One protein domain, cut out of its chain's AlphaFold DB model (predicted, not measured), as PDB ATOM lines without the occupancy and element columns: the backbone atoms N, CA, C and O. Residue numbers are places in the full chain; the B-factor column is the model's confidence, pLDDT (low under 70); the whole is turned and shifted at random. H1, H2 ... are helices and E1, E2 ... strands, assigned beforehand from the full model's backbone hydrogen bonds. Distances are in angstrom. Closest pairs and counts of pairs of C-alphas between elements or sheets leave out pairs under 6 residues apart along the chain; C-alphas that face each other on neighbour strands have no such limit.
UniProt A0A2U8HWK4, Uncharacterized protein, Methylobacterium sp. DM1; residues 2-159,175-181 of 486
ATOM      1  N   GLU A   2     109.416  39.218 159.025       30.48
ATOM      2  CA  GLU A   2     110.747  39.031 159.617       30.48
ATOM      3  C   GLU A   2     110.617  38.919 161.139       30.48
ATOM      4  O   GLU A   2     109.903  39.704 161.767       30.48
ATOM      5  N   ASP A   3     111.257  37.900 161.713       31.81
ATOM      6  CA  ASP A   3     111.274  37.636 163.147       31.81
ATOM      7  C   ASP A   3     112.116  38.700 163.858       31.81
ATOM      8  O   ASP A   3     113.339  38.604 163.942       31.81
ATOM      9  N   ILE A   4     111.458  39.731 164.384       34.41
ATOM     10  CA  ILE A   4     112.083  40.689 165.297       34.41
ATOM     11  C   ILE A   4     111.925  40.130 166.714       34.41
ATOM     12  O   ILE A   4     110.906  40.340 167.371       34.41
ATOM     13  N   GLY A   5     112.915  39.359 167.167       37.41
ATOM     14  CA  GLY A   5     113.038  38.965 168.570       37.41
ATOM     15  C   GLY A   5     113.507  40.152 169.413       37.41
ATOM     16  O   GLY A   5     114.507  40.789 169.089       37.41
ATOM     17  N   PHE A   6     112.793  40.458 170.496       48.31
ATOM     18  CA  PHE A   6     113.230  41.455 171.474       48.31
ATOM     19  C   PHE A   6     114.007  40.748 172.592       48.31
ATOM     20  O   PHE A   6     113.458  39.895 173.290       48.31
ATOM     21  N   ARG A   7     115.282  41.112 172.770       42.53
ATOM     22  CA  ARG A   7     116.121  40.654 173.885       42.53
ATOM     23  C   ARG A   7     116.216  41.758 174.933       42.53
ATOM     24  O   ARG A   7     116.690  42.851 174.632       42.53
ATOM     25  N   PHE A   8     115.788  41.460 176.157       47.75
ATOM     26  CA  PHE A   8     116.000  42.333 177.309       47.75
ATOM     27  C   PHE A   8     117.205  41.817 178.090       47.75
ATOM     28  O   PHE A   8     117.123  40.799 178.776       47.75
ATOM     29  N   ASP A   9     118.331  42.514 177.958       44.16
ATOM     30  CA  ASP A   9     119.554  42.211 178.694       44.16
ATOM     31  C   ASP A   9     119.731  43.238 179.821       44.16
ATOM     32  O   ASP A   9     119.915  44.427 179.560       44.16
ATOM     33  N   GLN A  10     119.611  42.798 181.078       48.25
ATOM     34  CA  GLN A  10     119.849  43.646 182.254       48.25
ATOM     35  C   GLN A  10     121.275  43.495 182.814       48.25
ATOM     36  O   GLN A  10     121.529  43.905 183.945       48.25
ATOM     37  N   SER A  11     122.228  42.948 182.045       40.19
ATOM     38  CA  SER A  11     123.624  42.783 182.471       40.19
ATOM     39  C   SER A  11     124.401  44.109 182.535       40.19
ATOM     40  O   SER A  11     125.339  44.376 181.786       40.19
ATOM     41  N   ALA A  12     124.084  44.957 183.513       40.66
ATOM     42  CA  ALA A  12     125.096  45.855 184.058       40.66
ATOM     43  C   ALA A  12     126.100  44.987 184.836       40.66
ATOM     44  O   ALA A  12     125.886  44.638 185.995       40.66
ATOM     45  N   ALA A  13     127.150  44.564 184.129       34.72
ATOM     46  CA  ALA A  13     128.178  43.623 184.557       34.72
ATOM     47  C   ALA A  13     128.689  43.872 185.986       34.72
ATOM     48  O   ALA A  13     129.387  44.851 186.257       34.72
ATOM     49  N   MET A  14     128.421  42.925 186.884       34.47
ATOM     50  CA  MET A  14     129.164  42.777 188.130       34.47
ATOM     51  C   MET A  14     130.064  41.550 187.993       34.47
ATOM     52  O   MET A  14     129.681  40.435 188.331       34.47
ATOM     53  N   ALA A  15     131.272  41.762 187.468       33.38
ATOM     54  CA  ALA A  15     132.303  40.733 187.416       33.38
ATOM     55  C   ALA A  15     132.747  40.388 188.849       33.38
ATOM     56  O   ALA A  15     133.621  41.038 189.420       33.38
ATOM     57  N   ILE A  16     132.117  39.384 189.464       39.94
ATOM     58  CA  ILE A  16     132.594  38.798 190.719       39.94
ATOM     59  C   ILE A  16     133.482  37.606 190.366       39.94
ATOM     60  O   ILE A  16     133.002  36.531 190.010       39.94
ATOM     61  N   THR A  17     134.793  37.788 190.504       36.38
ATOM     62  CA  THR A  17     135.759  36.688 190.465       36.38
ATOM     63  C   THR A  17     135.678  35.897 191.772       36.38
ATOM     64  O   THR A  17     135.899  36.452 192.851       36.38
ATOM     65  N   LEU A  18     135.352  34.605 191.692       36.16
ATOM     66  CA  LEU A  18     135.362  33.702 192.844       36.16
ATOM     67  C   LEU A  18     136.768  33.109 193.068       36.16
ATOM     68  O   LEU A  18     137.470  32.824 192.095       36.16
ATOM     69  N   PRO A  19     137.194  32.901 194.330       35.44
ATOM     70  CA  PRO A  19     138.437  32.197 194.640       35.44
ATOM     71  C   PRO A  19     138.376  30.712 194.225       35.44
ATOM     72  O   PRO A  19     137.304  30.120 194.123       35.44
ATOM     73  N   ALA A  20     139.547  30.115 193.977       37.16
ATOM     74  CA  ALA A  20     139.693  28.754 193.453       37.16
ATOM     75  C   ALA A  20     139.154  27.642 194.387       37.16
ATOM     76  O   ALA A  20     139.107  27.790 195.608       37.16
ATOM     77  N   LYS A  21     138.774  26.513 193.762       33.28
ATOM     78  CA  LYS A  21     138.049  25.354 194.320       33.28
ATOM     79  C   LYS A  21     138.576  24.837 195.671       33.28
ATOM     80  O   LYS A  21     139.705  24.368 195.751       33.28
ATOM     81  N   THR A  22     137.690  24.759 196.665       34.75
ATOM     82  CA  THR A  22     137.718  23.735 197.729       34.75
ATOM     83  C   THR A  22     136.276  23.296 198.019       34.75
ATOM     84  O   THR A  22     135.366  24.126 197.996       34.75
ATOM     85  N   ASP A  23     136.040  22.003 198.257       37.19
ATOM     86  CA  ASP A  23     134.691  21.400 198.255       37.19
ATOM     87  C   ASP A  23     133.750  21.905 199.372       37.19
ATOM     88  O   ASP A  23     132.534  21.797 199.252       37.19
ATOM     89  N   ALA A  24     134.279  22.542 200.423       41.53
ATOM     90  CA  ALA A  24     133.485  23.221 201.457       41.53
ATOM     91  C   ALA A  24     133.296  24.737 201.201       41.53
ATOM     92  O   ALA A  24     132.453  25.377 201.828       41.53
ATOM     93  N   GLY A  25     134.064  25.326 200.278       43.59
ATOM     94  CA  GLY A  25     134.093  26.770 200.013       43.59
ATOM     95  C   GLY A  25     133.055  27.265 199.002       43.59
ATOM     96  O   GLY A  25     132.704  28.446 199.027       43.59
ATOM     97  N   TYR A  26     132.518  26.384 198.145       53.00
ATOM     98  CA  TYR A  26     131.548  26.776 197.110       53.00
ATOM     99  C   TYR A  26     130.244  27.309 197.696       53.00
ATOM    100  O   TYR A  26     129.773  28.357 197.270       53.00
ATOM    101  N   ALA A  27     129.682  26.643 198.708       66.62
ATOM    102  CA  ALA A  27     128.393  27.046 199.262       66.62
ATOM    103  C   ALA A  27     128.437  28.469 199.845       66.62
ATOM    104  O   ALA A  27     127.547  29.274 199.580       66.62
ATOM    105  N   ALA A  28     129.503  28.814 200.576       75.88
ATOM    106  CA  ALA A  28     129.655  30.138 201.175       75.88
ATOM    107  C   ALA A  28     129.927  31.230 200.126       75.88
ATOM    108  O   ALA A  28     129.350  32.314 200.208       75.88
ATOM    109  N   ALA A  29     130.772  30.954 199.129       77.88
ATOM    110  CA  ALA A  29     131.110  31.922 198.089       77.88
ATOM    111  C   ALA A  29     129.939  32.168 197.117       77.88
ATOM    112  O   ALA A  29     129.653  33.320 196.788       77.88
ATOM    113  N   VAL A  30     129.215  31.112 196.724       81.56
ATOM    114  CA  VAL A  30     128.006  31.201 195.889       81.56
ATOM    115  C   VAL A  30     126.879  31.905 196.646       81.56
ATOM    116  O   VAL A  30     126.240  32.789 196.085       81.56
ATOM    117  N   LEU A  31     126.683  31.616 197.938       83.06
ATOM    118  CA  LEU A  31     125.735  32.353 198.782       83.06
ATOM    119  C   LEU A  31     126.120  33.835 198.921       83.06
ATOM    120  O   LEU A  31     125.263  34.713 198.825       83.06
ATOM    121  N   ALA A  32     127.404  34.141 199.122       85.31
ATOM    122  CA  ALA A  32     127.882  35.519 199.186       85.31
ATOM    123  C   ALA A  32     127.677  36.263 197.856       85.31
ATOM    124  O   ALA A  32     127.345  37.446 197.876       85.31
ATOM    125  N   ALA A  33     127.854  35.592 196.714       85.12
ATOM    126  CA  ALA A  33     127.577  36.154 195.396       85.12
ATOM    127  C   ALA A  33     126.070  36.345 195.156       85.12
ATOM    128  O   ALA A  33     125.663  37.419 194.723       85.12
ATOM    129  N   TYR A  34     125.232  35.373 195.536       85.06
ATOM    130  CA  TYR A  34     123.770  35.491 195.497       85.06
ATOM    131  C   TYR A  34     123.272  36.702 196.294       85.06
ATOM    132  O   TYR A  34     122.486  37.504 195.798       85.06
ATOM    133  N   ASN A  35     123.799  36.901 197.505       85.50
ATOM    134  CA  ASN A  35     123.439  38.039 198.354       85.50
ATOM    135  C   ASN A  35     123.882  39.400 197.793       85.50
ATOM    136  O   ASN A  35     123.397  40.431 198.257       85.50
ATOM    137  N   LYS A  36     124.790  39.415 196.811       88.38
ATOM    138  CA  LYS A  36     125.227  40.623 196.104       88.38
ATOM    139  C   LYS A  36     124.426  40.901 194.831       88.38
ATOM    140  O   LYS A  36     124.642  41.952 194.229       88.38
ATOM    141  N   LEU A  37     123.532  40.002 194.407       84.12
ATOM    142  CA  LEU A  37     122.681  40.248 193.245       84.12
ATOM    143  C   LEU A  37     121.796  41.473 193.485       84.12
ATOM    144  O   LEU A  37     121.114  41.585 194.509       84.12
ATOM    145  N   VAL A  38     121.789  42.387 192.516       86.12
ATOM    146  CA  VAL A  38     120.896  43.544 192.542       86.12
ATOM    147  C   VAL A  38     119.475  43.076 192.241       86.12
ATOM    148  O   VAL A  38     119.216  42.406 191.243       86.12
ATOM    149  N   ARG A  39     118.540  43.438 193.119       90.12
ATOM    150  CA  ARG A  39     117.130  43.050 193.019       90.12
ATOM    151  C   ARG A  39     116.350  44.145 192.304       90.12
ATOM    152  O   ARG A  39     115.901  45.104 192.931       90.12
ATOM    153  N   TYR A  40     116.240  44.029 190.987       84.88
ATOM    154  CA  TYR A  40     115.424  44.931 190.179       84.88
ATOM    155  C   TYR A  40     113.935  44.573 190.265       84.88
ATOM    156  O   TYR A  40     113.563  43.476 190.682       84.88
ATOM    157  N   ARG A  41     113.078  45.512 189.846       92.81
ATOM    158  CA  ARG A  41     111.660  45.232 189.569       92.81
ATOM    159  C   ARG A  41     111.528  44.119 188.506       92.81
ATOM    160  O   ARG A  41     112.483  43.936 187.746       92.81
ATOM    161  N   PRO A  42     110.364  43.449 188.391       94.25
ATOM    162  CA  PRO A  42     110.136  42.457 187.343       94.25
ATOM    163  C   PRO A  42     110.511  42.990 185.958       94.25
ATOM    164  O   PRO A  42     110.235  44.153 185.647       94.25
ATOM    165  N   ALA A  43     111.134  42.148 185.134       93.25
ATOM    166  CA  ALA A  43     111.517  42.512 183.774       93.25
ATOM    167  C   ALA A  43     110.301  42.944 182.936       93.25
ATOM    168  O   ALA A  43     110.396  43.901 182.166       93.25
ATOM    169  N   ILE A  44     109.153  42.283 183.126       95.38
ATOM    170  CA  ILE A  44     107.869  42.667 182.534       95.38
ATOM    171  C   ILE A  44     106.780  42.629 183.609       95.38
ATOM    172  O   ILE A  44     106.543  41.594 184.229       95.38
ATOM    173  N   ASP A  45     106.080  43.747 183.792       96.38
ATOM    174  CA  ASP A  45     104.903  43.836 184.657       96.38
ATOM    175  C   ASP A  45     103.640  44.005 183.799       96.38
ATOM    176  O   ASP A  45     103.473  45.008 183.103       96.38
ATOM    177  N   ILE A  46     102.766  43.000 183.836       95.88
ATOM    178  CA  ILE A  46     101.478  42.961 183.135       95.88
ATOM    179  C   ILE A  46     100.283  43.088 184.084       95.88
ATOM    180  O   ILE A  46      99.147  42.851 183.683       95.88
ATOM    181  N   SER A  47     100.503  43.458 185.343       94.81
ATOM    182  CA  SER A  47      99.468  43.399 186.385       94.81
ATOM    183  C   SER A  47      98.284  44.338 186.126       94.81
ATOM    184  O   SER A  47      97.170  44.069 186.571       94.81
ATOM    185  N   ALA A  48      98.513  45.419 185.374       93.06
ATOM    186  CA  ALA A  48      97.487  46.369 184.941       93.06
ATOM    187  C   ALA A  48      96.984  46.131 183.501       93.06
ATOM    188  O   ALA A  48      96.174  46.909 183.005       93.06
ATOM    189  N   ALA A  49      97.482  45.100 182.811       92.25
ATOM    190  CA  ALA A  49      97.124  44.811 181.427       92.25
ATOM    191  C   ALA A  49      96.038  43.733 181.351       92.25
ATOM    192  O   ALA A  49      96.177  42.657 181.926       92.25
ATOM    193  N   GLU A  50      94.988  43.989 180.574       89.00
ATOM    194  CA  GLU A  50      93.952  42.997 180.283       89.00
ATOM    195  C   GLU A  50      94.322  42.188 179.033       89.00
ATOM    196  O   GLU A  50      94.702  42.753 178.004       89.00
ATOM    197  N   ARG A  51      94.207  40.854 179.107       90.19
ATOM    198  CA  ARG A  51      94.493  39.911 178.004       90.19
ATOM    199  C   ARG A  51      95.832  40.153 177.271       90.19
ATOM    200  O   ARG A  51      95.858  40.132 176.032       90.19
ATOM    201  N   PRO A  52      96.949  40.399 177.983       94.31
ATOM    202  CA  PRO A  52      98.214  40.725 177.340       94.31
ATOM    203  C   PRO A  52      98.717  39.557 176.488       94.31
ATOM    204  O   PRO A  52      98.534  38.387 176.822       94.31
ATOM    205  N   ARG A  53      99.377  39.874 175.373       94.56
ATOM    206  CA  ARG A  53     100.005  38.886 174.492       94.56
ATOM    207  C   ARG A  53     101.496  39.171 174.434       94.56
ATOM    208  O   ARG A  53     101.899  40.175 173.857       94.56
ATOM    209  N   ILE A  54     102.291  38.288 175.022       92.44
ATOM    210  CA  ILE A  54     103.750  38.352 174.996       92.44
ATOM    211  C   ILE A  54     104.225  37.126 174.237       92.44
ATOM    212  O   ILE A  54     103.840  36.001 174.562       92.44
ATOM    213  N   LYS A  55     105.027  37.342 173.199       91.94
ATOM    214  CA  LYS A  55     105.530  36.257 172.364       91.94
ATOM    215  C   LYS A  55     107.002  36.447 172.051       91.94
ATOM    216  O   LYS A  55     107.390  37.581 171.780       91.94
ATOM    217  N   ARG A  56     107.766  35.351 172.011       88.12
ATOM    218  CA  ARG A  56     109.160  35.323 171.530       88.12
ATOM    219  C   ARG A  56     110.038  36.352 172.236       88.12
ATOM    220  O   ARG A  56     110.705  37.173 171.606       88.12
ATOM    221  N   VAL A  57     109.969  36.335 173.562       87.50
ATOM    222  CA  VAL A  57     110.763  37.214 174.421       87.50
ATOM    223  C   VAL A  57     111.770  36.376 175.179       87.50
ATOM    224  O   VAL A  57     111.406  35.367 175.782       87.50
ATOM    225  N   GLN A  58     113.014  36.853 175.189       86.81
ATOM    226  CA  GLN A  58     114.073  36.334 176.039       86.81
ATOM    227  C   GLN A  58     114.380  37.334 177.161       86.81
ATOM    228  O   GLN A  58     114.707  38.497 176.902       86.81
ATOM    229  N   ILE A  59     114.287  36.870 178.407       85.06
ATOM    230  CA  ILE A  59     114.675  37.585 179.628       85.06
ATOM    231  C   ILE A  59     115.941  36.913 180.162       85.06
ATOM    232  O   ILE A  59     115.930  35.717 180.425       85.06
ATOM    233  N   SER A  60     117.039  37.647 180.322       83.44
ATOM    234  CA  SER A  60     118.324  37.089 180.783       83.44
ATOM    235  C   SER A  60     118.755  37.702 182.115       83.44
ATOM    236  O   SER A  60     118.674  38.918 182.282       83.44
ATOM    237  N   ALA A  61     119.224  36.857 183.041       81.25
ATOM    238  CA  ALA A  61     119.785  37.238 184.344       81.25
ATOM    239  C   ALA A  61     118.918  38.204 185.188       81.25
ATOM    240  O   ALA A  61     119.439  39.074 185.886       81.25
ATOM    241  N   ALA A  62     117.591  38.056 185.148       86.50
ATOM    242  CA  ALA A  62     116.677  38.879 185.937       86.50
ATOM    243  C   ALA A  62     116.621  38.432 187.409       86.50
ATOM    244  O   ALA A  62     116.860  37.271 187.742       86.50
ATOM    245  N   TRP A  63     116.231  39.338 188.308       90.50
ATOM    246  CA  TRP A  63     115.779  38.920 189.639       90.50
ATOM    247  C   TRP A  63     114.404  38.246 189.531       90.50
ATOM    248  O   TRP A  63     114.279  37.055 189.819       90.50
ATOM    249  N   ASP A  64     113.424  38.986 188.998       92.50
ATOM    250  CA  ASP A  64     112.085  38.507 188.653       92.50
ATOM    251  C   ASP A  64     111.807  38.721 187.152       92.50
ATOM    252  O   ASP A  64     112.127  39.777 186.600       92.50
ATOM    253  N   GLY A  65     111.211  37.734 186.480       92.56
ATOM    254  CA  GLY A  65     110.905  37.787 185.048       92.56
ATOM    255  C   GLY A  65     109.590  38.512 184.746       92.56
ATOM    256  O   GLY A  65     109.575  39.726 184.554       92.56
ATOM    257  N   ILE A  66     108.484  37.771 184.667       94.19
ATOM    258  CA  ILE A  66     107.149  38.295 184.346       94.19
ATOM    259  C   ILE A  66     106.278  38.307 185.603       94.19
ATOM    260  O   ILE A  66     106.168  37.291 186.288       94.19
ATOM    261  N   LYS A  67     105.611  39.430 185.878       96.12
ATOM    262  CA  LYS A  67     104.640  39.569 186.970       96.12
ATOM    263  C   LYS A  67     103.264  39.956 186.438       96.12
ATOM    264  O   LYS A  67     103.136  40.957 185.741       96.12
ATOM    265  N   GLY A  68     102.240  39.203 186.823       94.94
ATOM    266  CA  GLY A  68     100.832  39.539 186.643       94.94
ATOM    267  C   GLY A  68     100.034  39.208 187.901       94.94
ATOM    268  O   GLY A  68      99.563  38.087 188.048       94.94
ATOM    269  N   ASP A  69      99.884  40.171 188.814       93.06
ATOM    270  CA  ASP A  69      99.170  40.006 190.098       93.06
ATOM    271  C   ASP A  69      97.854  40.807 190.183       93.06
ATOM    272  O   ASP A  69      97.397  41.199 191.267       93.06
ATOM    273  N   GLY A  70      97.243  41.024 189.019       89.25
ATOM    274  CA  GLY A  70      95.951  41.667 188.808       89.25
ATOM    275  C   GLY A  70      95.136  40.929 187.744       89.25
ATOM    276  O   GLY A  70      95.464  39.803 187.370       89.25
ATOM    277  N   ASN A  71      94.075  41.554 187.225       87.44
ATOM    278  CA  ASN A  71      93.226  40.925 186.211       87.44
ATOM    279  C   ASN A  71      93.892  40.910 184.821       87.44
ATOM    280  O   ASN A  71      93.433  41.565 183.888       87.44
ATOM    281  N   CYS A  72      94.944  40.111 184.672       88.81
ATOM    282  CA  CYS A  72      95.553  39.787 183.385       88.81
ATOM    283  C   CYS A  72      94.987  38.484 182.796       88.81
ATOM    284  O   CYS A  72      95.659  37.773 182.049       88.81
ATOM    285  N   GLY A  73      93.726  38.171 183.122       85.00
ATOM    286  CA  GLY A  73      93.004  37.039 182.552       85.00
ATOM    287  C   GLY A  73      93.061  37.046 181.020       85.00
ATOM    288  O   GLY A  73      93.032  38.105 180.387       85.00
ATOM    289  N   GLY A  74      93.186  35.863 180.413       88.81
ATOM    290  CA  GLY A  74      93.329  35.726 178.965       88.81
ATOM    291  C   GLY A  74      94.732  36.054 178.454       88.81
ATOM    292  O   GLY A  74      94.901  36.237 177.246       88.81
ATOM    293  N   VAL A  75      95.723  36.157 179.349       92.88
ATOM    294  CA  VAL A  75      97.131  36.309 178.978       92.88
ATOM    295  C   VAL A  75      97.580  35.166 178.066       92.88
ATOM    296  O   VAL A  75      97.273  33.996 178.298       92.88
ATOM    297  N   VAL A  76      98.333  35.519 177.027       93.12
ATOM    298  CA  VAL A  76      98.999  34.576 176.127       93.12
ATOM    299  C   VAL A  76     100.502  34.796 176.217       93.12
ATOM    300  O   VAL A  76     100.990  35.841 175.786       93.12
ATOM    301  N   LEU A  77     101.212  33.805 176.752       91.06
ATOM    302  CA  LEU A  77     102.672  33.730 176.795       91.06
ATOM    303  C   LEU A  77     103.123  32.622 175.836       91.06
ATOM    304  O   LEU A  77     102.829  31.451 176.064       91.06
ATOM    305  N   GLU A  78     103.784  32.976 174.741       88.62
ATOM    306  CA  GLU A  78     104.167  32.016 173.697       88.62
ATOM    307  C   GLU A  78     105.657  32.126 173.390       88.62
ATOM    308  O   GLU A  78     106.125  33.206 173.035       88.62
ATOM    309  N   ASP A  79     106.384  31.015 173.507       85.19
ATOM    310  CA  ASP A  79     107.827  30.952 173.245       85.19
ATOM    311  C   ASP A  79     108.584  31.970 174.109       85.19
ATOM    312  O   ASP A  79     109.230  32.896 173.614       85.19
ATOM    313  N   ILE A  80     108.415  31.847 175.427       85.50
ATOM    314  CA  ILE A  80     109.054  32.735 176.394       85.50
ATOM    315  C   ILE A  80     110.264  32.035 176.989       85.50
ATOM    316  O   ILE A  80     110.156  31.002 177.640       85.50
ATOM    317  N   GLU A  81     111.417  32.665 176.875       83.00
ATOM    318  CA  GLU A  81     112.627  32.218 177.544       83.00
ATOM    319  C   GLU A  81     112.925  33.172 178.700       83.00
ATOM    320  O   GLU A  81     112.969  34.387 178.504       83.00
ATOM    321  N   TYR A  82     113.121  32.663 179.917       81.62
ATOM    322  CA  TYR A  82     113.518  33.513 181.043       81.62
ATOM    323  C   TYR A  82     114.559  32.862 181.948       81.62
ATOM    324  O   TYR A  82     114.342  31.812 182.539       81.62
ATOM    325  N   GLY A  83     115.679  33.539 182.144       82.81
ATOM    326  CA  GLY A  83     116.616  33.288 183.224       82.81
ATOM    327  C   GLY A  83     116.360  34.256 184.377       82.81
ATOM    328  O   GLY A  83     116.741  35.422 184.279       82.81
ATOM    329  N   ALA A  84     115.743  33.777 185.462       86.75
ATOM    330  CA  ALA A  84     115.508  34.550 186.684       86.75
ATOM    331  C   ALA A  84     116.080  33.847 187.929       86.75
ATOM    332  O   ALA A  84     116.036  32.621 188.011       86.75
ATOM    333  N   PHE A  85     116.584  34.609 188.905       87.31
ATOM    334  CA  PHE A  85     117.179  34.071 190.142       87.31
ATOM    335  C   PHE A  85     116.186  33.888 191.299       87.31
ATOM    336  O   PHE A  85     116.515  33.221 192.280       87.31
ATOM    337  N   ASN A  86     114.988  34.472 191.211       89.88
ATOM    338  CA  ASN A  86     113.945  34.349 192.230       89.88
ATOM    339  C   ASN A  86     112.649  33.764 191.647       89.88
ATOM    340  O   ASN A  86     112.294  32.621 191.952       89.88
ATOM    341  N   GLN A  87     111.980  34.517 190.770       90.62
ATOM    342  CA  GLN A  87     110.699  34.139 190.171       90.62
ATOM    343  C   GLN A  87     110.707  34.384 188.657       90.62
ATOM    344  O   GLN A  87     110.840  35.514 188.199       90.62
ATOM    345  N   GLY A  88     110.535  33.333 187.860       90.44
ATOM    346  CA  GLY A  88     110.478  33.409 186.402       90.44
ATOM    347  C   GLY A  88     109.195  34.065 185.906       90.44
ATOM    348  O   GLY A  88     109.226  35.127 185.293       90.44
ATOM    349  N   CYS A  89     108.056  33.457 186.211       92.69
ATOM    350  CA  CYS A  89     106.732  33.975 185.894       92.69
ATOM    351  C   CYS A  89     105.827  33.856 187.121       92.69
ATOM    352  O   CYS A  89     105.728  32.778 187.702       92.69
ATOM    353  N   TYR A  90     105.186  34.950 187.523       94.81
ATOM    354  CA  TYR A  90     104.197  34.999 188.596       94.81
ATOM    355  C   TYR A  90     102.856  35.429 188.023       94.81
ATOM    356  O   TYR A  90     102.750  36.535 187.491       94.81
ATOM    357  N   LEU A  91     101.839  34.585 188.164       94.81
ATOM    358  CA  LEU A  91     100.478  34.866 187.726       94.81
ATOM    359  C   LEU A  91      99.493  34.574 188.864       94.81
ATOM    360  O   LEU A  91      99.425  33.450 189.351       94.81
ATOM    361  N   ASP A  92      98.710  35.564 189.280       96.00
ATOM    362  CA  ASP A  92      97.654  35.421 190.292       96.00
ATOM    363  C   ASP A  92      96.476  36.348 189.956       96.00
ATOM    364  O   ASP A  92      96.620  37.286 189.171       96.00
ATOM    365  N   LYS A  93      95.307  36.105 190.562       94.38
ATOM    366  CA  LYS A  93      94.069  36.887 190.362       94.38
ATOM    367  C   LYS A  93      93.600  36.938 188.901       94.38
ATOM    368  O   LYS A  93      92.967  37.911 188.477       94.38
ATOM    369  N   LEU A  94      93.865  35.882 188.137       91.75
ATOM    370  CA  LEU A  94      93.414  35.780 186.755       91.75
ATOM    371  C   LEU A  94      91.914  35.468 186.728       91.75
ATOM    372  O   LEU A  94      91.480  34.462 187.281       91.75
ATOM    373  N   ARG A  95      91.102  36.298 186.066       88.75
ATOM    374  CA  ARG A  95      89.663  36.007 185.903       88.75
ATOM    375  C   ARG A  95      89.342  35.071 184.739       88.75
ATOM    376  O   ARG A  95      88.214  34.632 184.641       88.75
ATOM    377  N   ASP A  96      90.321  34.797 183.882       87.38
ATOM    378  CA  ASP A  96      90.193  33.976 182.675       87.38
ATOM    379  C   ASP A  96      91.419  33.058 182.538       87.38
ATOM    380  O   ASP A  96      92.458  33.284 183.165       87.38
ATOM    381  N   PHE A  97      91.328  32.089 181.628       87.31
ATOM    382  CA  PHE A  97      92.392  31.149 181.270       87.31
ATOM    383  C   PHE A  97      93.696  31.849 180.835       87.31
ATOM    384  O   PHE A  97      93.691  32.551 179.816       87.31
ATOM    385  N   PRO A  98      94.839  31.625 181.511       88.00
ATOM    386  CA  PRO A  98      96.139  31.892 180.922       88.00
ATOM    387  C   PRO A  98      96.484  30.777 179.928       88.00
ATOM    388  O   PRO A  98      96.310  29.586 180.208       88.00
ATOM    389  N   LEU A  99      97.014  31.165 178.770       85.06
ATOM    390  CA  LEU A  99      97.668  30.251 177.843       85.06
ATOM    391  C   LEU A  99      99.160  30.502 177.920       85.06
ATOM    392  O   LEU A  99      99.623  31.600 177.617       85.06
ATOM    393  N   THR A 100      99.911  29.475 178.290       80.25
ATOM    394  CA  THR A 100     101.365  29.566 178.286       80.25
ATOM    395  C   THR A 100     101.979  28.379 177.559       80.25
ATOM    396  O   THR A 100     101.465  27.259 177.641       80.25
ATOM    397  N   ARG A 101     103.025  28.638 176.775       73.38
ATOM    398  CA  ARG A 101     103.748  27.627 176.001       73.38
ATOM    399  C   ARG A 101     105.233  27.902 176.055       73.38
ATOM    400  O   ARG A 101     105.622  29.043 175.814       73.38
ATOM    401  N   ASN A 102     106.001  26.830 176.239       67.31
ATOM    402  CA  ASN A 102     107.454  26.802 176.135       67.31
ATOM    403  C   ASN A 102     108.117  27.815 177.063       67.31
ATOM    404  O   ASN A 102     108.285  28.978 176.708       67.31
ATOM    405  N   PHE A 103     108.531  27.340 178.234       69.94
ATOM    406  CA  PHE A 103     109.443  28.084 179.083       69.94
ATOM    407  C   PHE A 103     110.783  27.378 179.133       69.94
ATOM    408  O   PHE A 103     110.850  26.159 179.244       69.94
ATOM    409  N   PHE A 104     111.861  28.139 179.012       69.44
ATOM    410  CA  PHE A 104     113.201  27.591 179.146       69.44
ATOM    411  C   PHE A 104     114.129  28.648 179.745       69.44
ATOM    412  O   PHE A 104     114.047  29.816 179.347       69.44
ATOM    413  N   PRO A 105     114.996  28.291 180.706       62.78
ATOM    414  CA  PRO A 105     115.835  29.265 181.381       62.78
ATOM    415  C   PRO A 105     117.110  29.600 180.614       62.78
ATOM    416  O   PRO A 105     118.216  29.311 181.061       62.78
ATOM    417  N   PHE A 106     116.971  30.233 179.451       61.50
ATOM    418  CA  PHE A 106     118.119  30.729 178.694       61.50
ATOM    419  C   PHE A 106     118.625  32.080 179.221       61.50
ATOM    420  O   PHE A 106     117.879  32.874 179.795       61.50
ATOM    421  N   GLY A 107     119.921  32.338 179.020       57.31
ATOM    422  CA  GLY A 107     120.531  33.647 179.279       57.31
ATOM    423  C   GLY A 107     121.206  33.843 180.641       57.31
ATOM    424  O   GLY A 107     121.643  34.952 180.925       57.31
ATOM    425  N   ILE A 108     121.318  32.808 181.485       60.19
ATOM    426  CA  ILE A 108     122.098  32.872 182.746       60.19
ATOM    427  C   ILE A 108     123.576  32.472 182.561       60.19
ATOM    428  O   ILE A 108     124.409  32.837 183.382       60.19
ATOM    429  N   ALA A 109     123.917  31.793 181.464       51.09
ATOM    430  CA  ALA A 109     125.248  31.702 180.850       51.09
ATOM    431  C   ALA A 109     125.111  30.893 179.548       51.09
ATOM    432  O   ALA A 109     124.130  30.163 179.389       51.09
ATOM    433  N   ASP A 110     126.083  30.992 178.637       50.44
ATOM    434  CA  ASP A 110     126.253  30.082 177.496       50.44
ATOM    435  C   ASP A 110     126.253  28.617 177.973       50.44
ATOM    436  O   ASP A 110     127.297  28.059 178.314       50.44
ATOM    437  N   PHE A 111     125.078  27.977 177.988       51.94
ATOM    438  CA  PHE A 111     124.864  26.611 178.486       51.94
ATOM    439  C   PHE A 111     125.783  25.563 177.834       51.94
ATOM    440  O   PHE A 111     125.995  24.494 178.399       51.94
ATOM    441  N   PHE A 112     126.353  25.878 176.667       51.25
ATOM    442  CA  PHE A 112     127.158  24.963 175.861       51.25
ATOM    443  C   PHE A 112     128.507  25.543 175.402       51.25
ATOM    444  O   PHE A 112     129.172  24.928 174.572       51.25
ATOM    445  N   GLY A 113     128.935  26.709 175.907       41.25
ATOM    446  CA  GLY A 113     129.984  27.487 175.238       41.25
ATOM    447  C   GLY A 113     130.911  28.306 176.127       41.25
ATOM    448  O   GLY A 113     131.069  29.482 175.859       41.25
ATOM    449  N   GLY A 114     131.544  27.715 177.148       40.72
ATOM    450  CA  GLY A 114     132.844  28.156 177.706       40.72
ATOM    451  C   GLY A 114     133.044  29.624 178.146       40.72
ATOM    452  O   GLY A 114     134.174  29.999 178.460       40.72
ATOM    453  N   GLY A 115     132.003  30.456 178.175       43.28
ATOM    454  CA  GLY A 115     132.088  31.901 178.357       43.28
ATOM    455  C   GLY A 115     131.778  32.369 179.780       43.28
ATOM    456  O   GLY A 115     130.675  32.197 180.283       43.28
ATOM    457  N   ALA A 116     132.789  32.982 180.396       42.56
ATOM    458  CA  ALA A 116     132.824  34.060 181.396       42.56
ATOM    459  C   ALA A 116     131.886  34.150 182.626       42.56
ATOM    460  O   ALA A 116     132.306  34.848 183.545       42.56
ATOM    461  N   ASP A 117     130.731  33.483 182.760       58.09
ATOM    462  CA  ASP A 117     129.894  33.672 183.971       58.09
ATOM    463  C   ASP A 117     129.446  32.386 184.676       58.09
ATOM    464  O   ASP A 117     128.284  32.156 185.014       58.09
ATOM    465  N   SER A 118     130.435  31.533 184.968       68.31
ATOM    466  CA  SER A 118     130.244  30.343 185.808       68.31
ATOM    467  C   SER A 118     129.593  30.654 187.167       68.31
ATOM    468  O   SER A 118     128.935  29.783 187.727       68.31
ATOM    469  N   THR A 119     129.726  31.886 187.676       76.12
ATOM    470  CA  THR A 119     129.164  32.316 188.961       76.12
ATOM    471  C   THR A 119     127.641  32.425 188.912       76.12
ATOM    472  O   THR A 119     126.975  31.865 189.780       76.12
ATOM    473  N   LEU A 120     127.063  33.092 187.905       79.00
ATOM    474  CA  LEU A 120     125.604  33.209 187.773       79.00
ATOM    475  C   LEU A 120     124.942  31.842 187.574       79.00
ATOM    476  O   LEU A 120     123.925  31.543 188.201       79.00
ATOM    477  N   HIS A 121     125.561  30.971 186.775       77.62
ATOM    478  CA  HIS A 121     125.089  29.600 186.607       77.62
ATOM    479  C   HIS A 121     125.147  28.790 187.914       77.62
ATOM    480  O   HIS A 121     124.183  28.111 188.266       77.62
ATOM    481  N   GLN A 122     126.241  28.897 188.674       79.50
ATOM    482  CA  GLN A 122     126.365  28.253 189.988       79.50
ATOM    483  C   GLN A 122     125.334  28.779 190.991       79.50
ATOM    484  O   GLN A 122     124.787  27.996 191.763       79.50
ATOM    485  N   ILE A 123     125.044  30.084 190.971       82.62
ATOM    486  CA  ILE A 123     123.985  30.681 191.789       82.62
ATOM    487  C   ILE A 123     122.629  30.069 191.429       82.62
ATOM    488  O   ILE A 123     121.912  29.632 192.324       82.62
ATOM    489  N   TYR A 124     122.297  30.004 190.138       82.00
ATOM    490  CA  TYR A 124     121.042  29.421 189.666       82.00
ATOM    491  C   TYR A 124     120.882  27.959 190.102       82.00
ATOM    492  O   TYR A 124     119.835  27.571 190.610       82.00
ATOM    493  N   GLN A 125     121.950  27.165 189.983       79.81
ATOM    494  CA  GLN A 125     121.979  25.770 190.427       79.81
ATOM    495  C   GLN A 125     121.821  25.605 191.940       79.81
ATOM    496  O   GLN A 125     121.161  24.671 192.395       79.81
ATOM    497  N   ALA A 126     122.446  26.484 192.725       79.75
ATOM    498  CA  ALA A 126     122.406  26.423 194.183       79.75
ATOM    499  C   ALA A 126     121.076  26.935 194.762       79.75
ATOM    500  O   ALA A 126     120.630  26.447 195.801       79.75
ATOM    501  N   PHE A 127     120.444  27.901 194.094       81.62
ATOM    502  CA  PHE A 127     119.212  28.564 194.524       81.62
ATOM    503  C   PHE A 127     118.160  28.516 193.406       81.62
ATOM    504  O   PHE A 127     117.850  29.545 192.805       81.62
ATOM    505  N   PRO A 128     117.603  27.327 193.113       81.69
ATOM    506  CA  PRO A 128     116.691  27.140 191.991       81.69
ATOM    507  C   PRO A 128     115.438  28.023 192.144       81.69
ATOM    508  O   PRO A 128     114.754  27.980 193.183       81.69
ATOM    509  N   PRO A 129     115.091  28.824 191.123       85.88
ATOM    510  CA  PRO A 129     113.958  29.737 191.197       85.88
ATOM    511  C   PRO A 129     112.628  28.980 191.151       85.88
ATOM    512  O   PRO A 129     112.555  27.767 190.927       85.88
ATOM    513  N   SER A 130     111.540  29.712 191.351       89.62
ATOM    514  CA  SER A 130     110.239  29.288 190.840       89.62
ATOM    515  C   SER A 130     110.166  29.693 189.370       89.62
ATOM    516  O   SER A 130     110.184  30.880 189.063       89.62
ATOM    517  N   SER A 131     110.159  28.733 188.445       89.75
ATOM    518  CA  SER A 131     109.980  29.011 187.017       89.75
ATOM    519  C   SER A 131     108.596  29.603 186.781       89.75
ATOM    520  O   SER A 131     108.463  30.683 186.216       89.75
ATOM    521  N   LEU A 132     107.565  28.950 187.308       92.00
ATOM    522  CA  LEU A 132     106.190  29.418 187.237       92.00
ATOM    523  C   LEU A 132     105.569  29.341 188.624       92.00
ATOM    524  O   LEU A 132     105.562  28.277 189.231       92.00
ATOM    525  N   PHE A 133     104.989  30.446 189.070       94.25
ATOM    526  CA  PHE A 133     104.016  30.481 190.146       94.25
ATOM    527  C   PHE A 133     102.652  30.815 189.551       94.25
ATOM    528  O   PHE A 133     102.508  31.821 188.851       94.25
ATOM    529  N   LEU A 134     101.657  29.988 189.858       94.69
ATOM    530  CA  LEU A 134     100.268  30.225 189.505       94.69
ATOM    531  C   LEU A 134      99.380  30.173 190.755       94.69
ATOM    532  O   LEU A 134      99.283  29.140 191.421       94.69
ATOM    533  N   GLY A 135      98.727  31.300 191.029       95.31
ATOM    534  CA  GLY A 135      97.672  31.452 192.024       95.31
ATOM    535  C   GLY A 135      96.278  31.238 191.431       95.31
ATOM    536  O   GLY A 135      96.056  30.335 190.632       95.31
ATOM    537  N   SER A 136      95.316  32.076 191.804       94.62
ATOM    538  CA  SER A 136      93.926  31.957 191.350       94.62
ATOM    539  C   SER A 136      93.768  32.185 189.838       94.62
ATOM    540  O   SER A 136      94.237  33.198 189.309       94.62
ATOM    541  N   CYS A 137      93.036  31.292 189.159       92.75
ATOM    542  CA  CYS A 137      92.649  31.399 187.744       92.75
ATOM    543  C   CYS A 137      91.311  30.689 187.448       92.75
ATOM    544  O   CYS A 137      91.030  29.678 188.084       92.75
ATOM    545  N   ASP A 138      90.536  31.133 186.445       88.12
ATOM    546  CA  ASP A 138      89.272  30.487 185.994       88.12
ATOM    547  C   ASP A 138      89.492  29.283 185.048       88.12
ATOM    548  O   ASP A 138      88.746  29.014 184.109       88.12
ATOM    549  N   GLY A 139      90.589  28.565 185.270       86.81
ATOM    550  CA  GLY A 139      91.029  27.439 184.459       86.81
ATOM    551  C   GLY A 139      92.417  27.646 183.869       86.81
ATOM    552  O   GLY A 139      92.933  28.758 183.793       86.81
ATOM    553  N   LEU A 140      93.033  26.543 183.447       86.06
ATOM    554  CA  LEU A 140      94.441  26.504 183.076       86.06
ATOM    555  C   LEU A 140      94.691  25.655 181.833       86.06
ATOM    556  O   LEU A 140      94.226  24.514 181.765       86.06
ATOM    557  N   LYS A 141      95.492  26.188 180.900       85.44
ATOM    558  CA  LYS A 141      96.088  25.426 179.797       85.44
ATOM    559  C   LYS A 141      97.545  25.836 179.586       85.44
ATOM    560  O   LYS A 141      97.830  26.872 178.987       85.44
ATOM    561  N   ILE A 142      98.456  24.999 180.069       82.56
ATOM    562  CA  ILE A 142      99.898  25.259 180.037       82.56
ATOM    563  C   ILE A 142     100.627  24.092 179.387       82.56
ATOM    564  O   ILE A 142     100.328  22.944 179.694       82.56
ATOM    565  N   ASP A 143     101.589  24.411 178.527       81.88
ATOM    566  CA  ASP A 143     102.624  23.490 178.064       81.88
ATOM    567  C   ASP A 143     103.977  23.987 178.579       81.88
ATOM    568  O   ASP A 143     104.409  25.096 178.237       81.88
ATOM    569  N   LEU A 144     104.590  23.221 179.481       82.06
ATOM    570  CA  LEU A 144     105.702  23.692 180.297       82.06
ATOM    571  C   LEU A 144     106.862  22.707 180.281       82.06
ATOM    572  O   LEU A 144     106.738  21.539 180.647       82.06
ATOM    573  N   ASN A 145     108.020  23.256 179.948       84.12
ATOM    574  CA  ASN A 145     109.314  22.643 180.158       84.12
ATOM    575  C   ASN A 145     110.037  23.492 181.205       84.12
ATOM    576  O   ASN A 145     109.835  24.701 181.281       84.12
ATOM    577  N   THR A 146     110.835  22.876 182.060       85.56
ATOM    578  CA  THR A 146     111.689  23.599 183.004       85.56
ATOM    579  C   THR A 146     113.043  22.930 183.047       85.56
ATOM    580  O   THR A 146     113.139  21.719 182.858       85.56
ATOM    581  N   PHE A 147     114.075  23.717 183.320       84.62
ATOM    582  CA  PHE A 147     115.392  23.208 183.657       84.62
ATOM    583  C   PHE A 147     115.775  23.769 185.026       84.62
ATOM    584  O   PHE A 147     115.815  24.980 185.199       84.62
ATOM    585  N   GLN A 148     115.995  22.901 186.010       82.69
ATOM    586  CA  GLN A 148     116.395  23.249 187.379       82.69
ATOM    587  C   GLN A 148     115.546  24.351 188.051       82.69
ATOM    588  O   GLN A 148     116.061  25.210 188.764       82.69
ATOM    589  N   GLY A 149     114.226  24.324 187.843       84.50
ATOM    590  CA  GLY A 149     113.304  25.318 188.388       84.50
ATOM    591  C   GLY A 149     111.965  24.727 188.818       84.50
ATOM    592  O   GLY A 149     111.545  23.662 188.365       84.50
ATOM    593  N   ARG A 150     111.299  25.403 189.752       89.00
ATOM    594  CA  ARG A 150     110.082  24.893 190.393       89.00
ATOM    595  C   ARG A 150     108.837  25.377 189.668       89.00
ATOM    596  O   ARG A 150     108.760  26.534 189.268       89.00
ATOM    597  N   VAL A 151     107.842  24.512 189.561       92.94
ATOM    598  CA  VAL A 151     106.507  24.851 189.069       92.94
ATOM    599  C   VAL A 151     105.561  24.806 190.252       92.94
ATOM    600  O   VAL A 151     105.314  23.741 190.811       92.94
ATOM    601  N   GLN A 152     105.073  25.965 190.664       94.75
ATOM    602  CA  GLN A 152     104.298  26.134 191.878       94.75
ATOM    603  C   GLN A 152     102.859  26.492 191.541       94.75
ATOM    604  O   GLN A 152     102.580  27.482 190.868       94.75
ATOM    605  N   PHE A 153     101.945  25.690 192.063       95.94
ATOM    606  CA  PHE A 153     100.518  25.955 192.075       95.94
ATOM    607  C   PHE A 153     100.109  26.116 193.526       95.94
ATOM    608  O   PHE A 153     100.369  25.236 194.352       95.94
ATOM    609  N   SER A 154      99.547  27.260 193.886       96.75
ATOM    610  CA  SER A 154      99.234  27.526 195.287       96.75
ATOM    611  C   SER A 154      97.960  28.325 195.431       96.75
ATOM    612  O   SER A 154      97.723  29.282 194.701       96.75
ATOM    613  N   GLU A 155      97.147  27.943 196.407       96.06
ATOM    614  CA  GLU A 155      96.035  28.772 196.845       96.06
ATOM    615  C   GLU A 155      96.550  30.098 197.417       96.06
ATOM    616  O   GLU A 155      97.452  30.133 198.257       96.06
ATOM    617  N   THR A 156      95.960  31.196 196.960       95.56
ATOM    618  CA  THR A 156      96.196  32.543 197.478       95.56
ATOM    619  C   THR A 156      94.909  33.082 198.098       95.56
ATOM    620  O   THR A 156      93.848  32.459 198.034       95.56
ATOM    621  N   ALA A 157      94.961  34.290 198.665       93.88
ATOM    622  CA  ALA A 157      93.754  34.974 199.133       93.88
ATOM    623  C   ALA A 157      92.718  35.213 198.013       93.88
ATOM    624  O   ALA A 157      91.553  35.472 198.305       93.88
ATOM    625  N   ALA A 158      93.134  35.147 196.744       93.75
ATOM    626  CA  ALA A 158      92.252  35.309 195.597       93.75
ATOM    627  C   ALA A 158      91.507  34.024 195.207       93.75
ATOM    628  O   ALA A 158      90.497  34.110 194.511       93.75
ATOM    629  N   GLY A 159      91.989  32.857 195.644       94.62
ATOM    630  CA  GLY A 159      91.463  31.554 195.254       94.62
ATOM    631  C   GLY A 159      92.568  30.547 194.940       94.62
ATOM    632  O   GLY A 159      93.752  30.807 195.152       94.62
ATOM    633  N   ALA A 175     114.320  20.661 189.599       88.62
ATOM    634  CA  ALA A 175     113.116  20.827 188.792       88.62
ATOM    635  C   ALA A 175     111.995  19.928 189.310       88.62
ATOM    636  O   ALA A 175     112.171  18.709 189.393       88.62
ATOM    637  N   ARG A 176     110.864  20.528 189.683       91.25
ATOM    638  CA  ARG A 176     109.780  19.841 190.397       91.25
ATOM    639  C   ARG A 176     108.463  20.588 190.301       91.25
ATOM    640  O   ARG A 176     108.452  21.790 190.036       91.25
ATOM    641  N   ILE A 177     107.374  19.890 190.600       95.00
ATOM    642  CA  ILE A 177     106.059  20.491 190.810       95.00
ATOM    643  C   ILE A 177     105.698  20.517 192.297       95.00
ATOM    644  O   ILE A 177     105.840  19.523 193.011       95.00
ATOM    645  N   GLU A 178     105.199  21.664 192.748       95.75
ATOM    646  CA  GLU A 178     104.679  21.887 194.093       95.75
ATOM    647  C   GLU A 178     103.218  22.357 193.983       95.75
ATOM    648  O   GLU A 178     102.946  23.408 193.408       95.75
ATOM    649  N   ALA A 179     102.273  21.584 194.520       96.81
ATOM    650  CA  ALA A 179     100.854  21.936 194.584       96.81
ATOM    651  C   ALA A 179     100.429  22.102 196.051       96.81
ATOM    652  O   ALA A 179     100.569  21.165 196.836       96.81
ATOM    653  N   GLN A 180      99.945  23.282 196.440       96.38
ATOM    654  CA  GLN A 180      99.640  23.613 197.839       96.38
ATOM    655  C   GLN A 180      98.263  24.264 197.996       96.38
ATOM    656  O   GLN A 180      97.862  25.092 197.180       96.38
ATOM    657  N   GLY A 181      97.546  23.942 199.070       94.81
ATOM    658  CA  GLY A 181      96.184  24.451 199.269       94.81
ATOM    659  C   GLY A 181      95.170  23.701 198.403       94.81
ATOM    660  O   GLY A 181      95.475  22.645 197.856       94.81
TER     661      GLY A 181
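Overview. This is residues 2 to 159 and 175 to 181 of the 486 residues of an uncharacterized protein of Methylobacterium sp. DM1 (UniProt A0A2U8HWK4). The chain is wound in flattened, stacked turns: E2 and E3 each run out and fold back on themselves, lying side by side as two turns, and E4 with E5, then E6 with E7, carry the stack on, with E8 at its far end and E1 beside E2 at the other. H1 and H2 pack together at the side where E2 and E3 fold back, and residues 20 to 25 stick out beyond them. The printed part has 165 residues, with two named helices and eight named strands, which follow one another along the chain as E1, H1, E2, E3, E4, H2, E5, E6, E7 and E8; the eight strands make one branched sheet whose neighbour pairs are parallel, under half of the residues are in named elements, and the class is mixed, helices and strands. It is compact, with a radius of gyration of the C-alphas of 16.6 A, and spans 51 by 44 by 24 A.

Along the chain. E1 covers residues 6 to 9, its first C-alpha at (113.230, 41.455, 171.474). H1 is residues 25 to 34, 14.2 A long. E2, residues 53 to 68, bends by 163 degrees at residue 57 and measures 12.2 A from first to last C-alpha; E3, residues 76 to 91, bends by 159 degrees at residue 81 and measures 11.7 A. E4 is residues 99 to 104, 15.8 A; H2 is residues 118 to 126, 12.1 A; E5 is residues 130 to 134. E6, residues 141 to 147, is 19.8 A long. E7 is residues 150 to 154, and E8, residues 176 to 180, ends at C-alpha 180, (99.640, 23.613, 197.839).

Arrangement. E3 has E2 on one side, with N 59 and O 81 at 2.8 A, and on the other side E4 beside residues 76 to 81, with N 77 and O 99 at 2.9 A, and E5 beside residues 87 to 91, with N 88 and O 130 at 2.8 A. E4 neighbours E6, N 143 and O 100 at 3.0 A; E5 neighbours E7, N 152 and O 132 at 2.8 A; E7 neighbours E8, N 151 and O 176 at 2.8 A. E1 neighbours E2, N 8 and O 58 at 3.2 A; E1, H1, E2 form a strand-helix-strand unit, two parallel neighbour strands with a helix between, its crossover left-handed. H2 is on the sheet; its closest C-alpha pair with E3 is Phe 85 and Tyr 124, 6.1 A. H1 is not on the sheet but touches H2, about perpendicular at 85 degrees, closest at the C-alphas of Val 30 and Ile 123, 5.8 A. In both helices every O i to N i+4 pair is within hydrogen-bond range.

Size, cuts and confidence. The C-alphas farthest apart, of Ala 20 and Arg 95, are 51.1 A apart. Residues 160 to 174 are not printed, and C-alphas 159 and 175 are 25.0 A apart across the cut. The links E1 to H1, H1 to E2 and E4 to H2 are long. Mean pLDDT of the printed part is 77.6, and residues 2 to 27 and 102 to 118 are under 70.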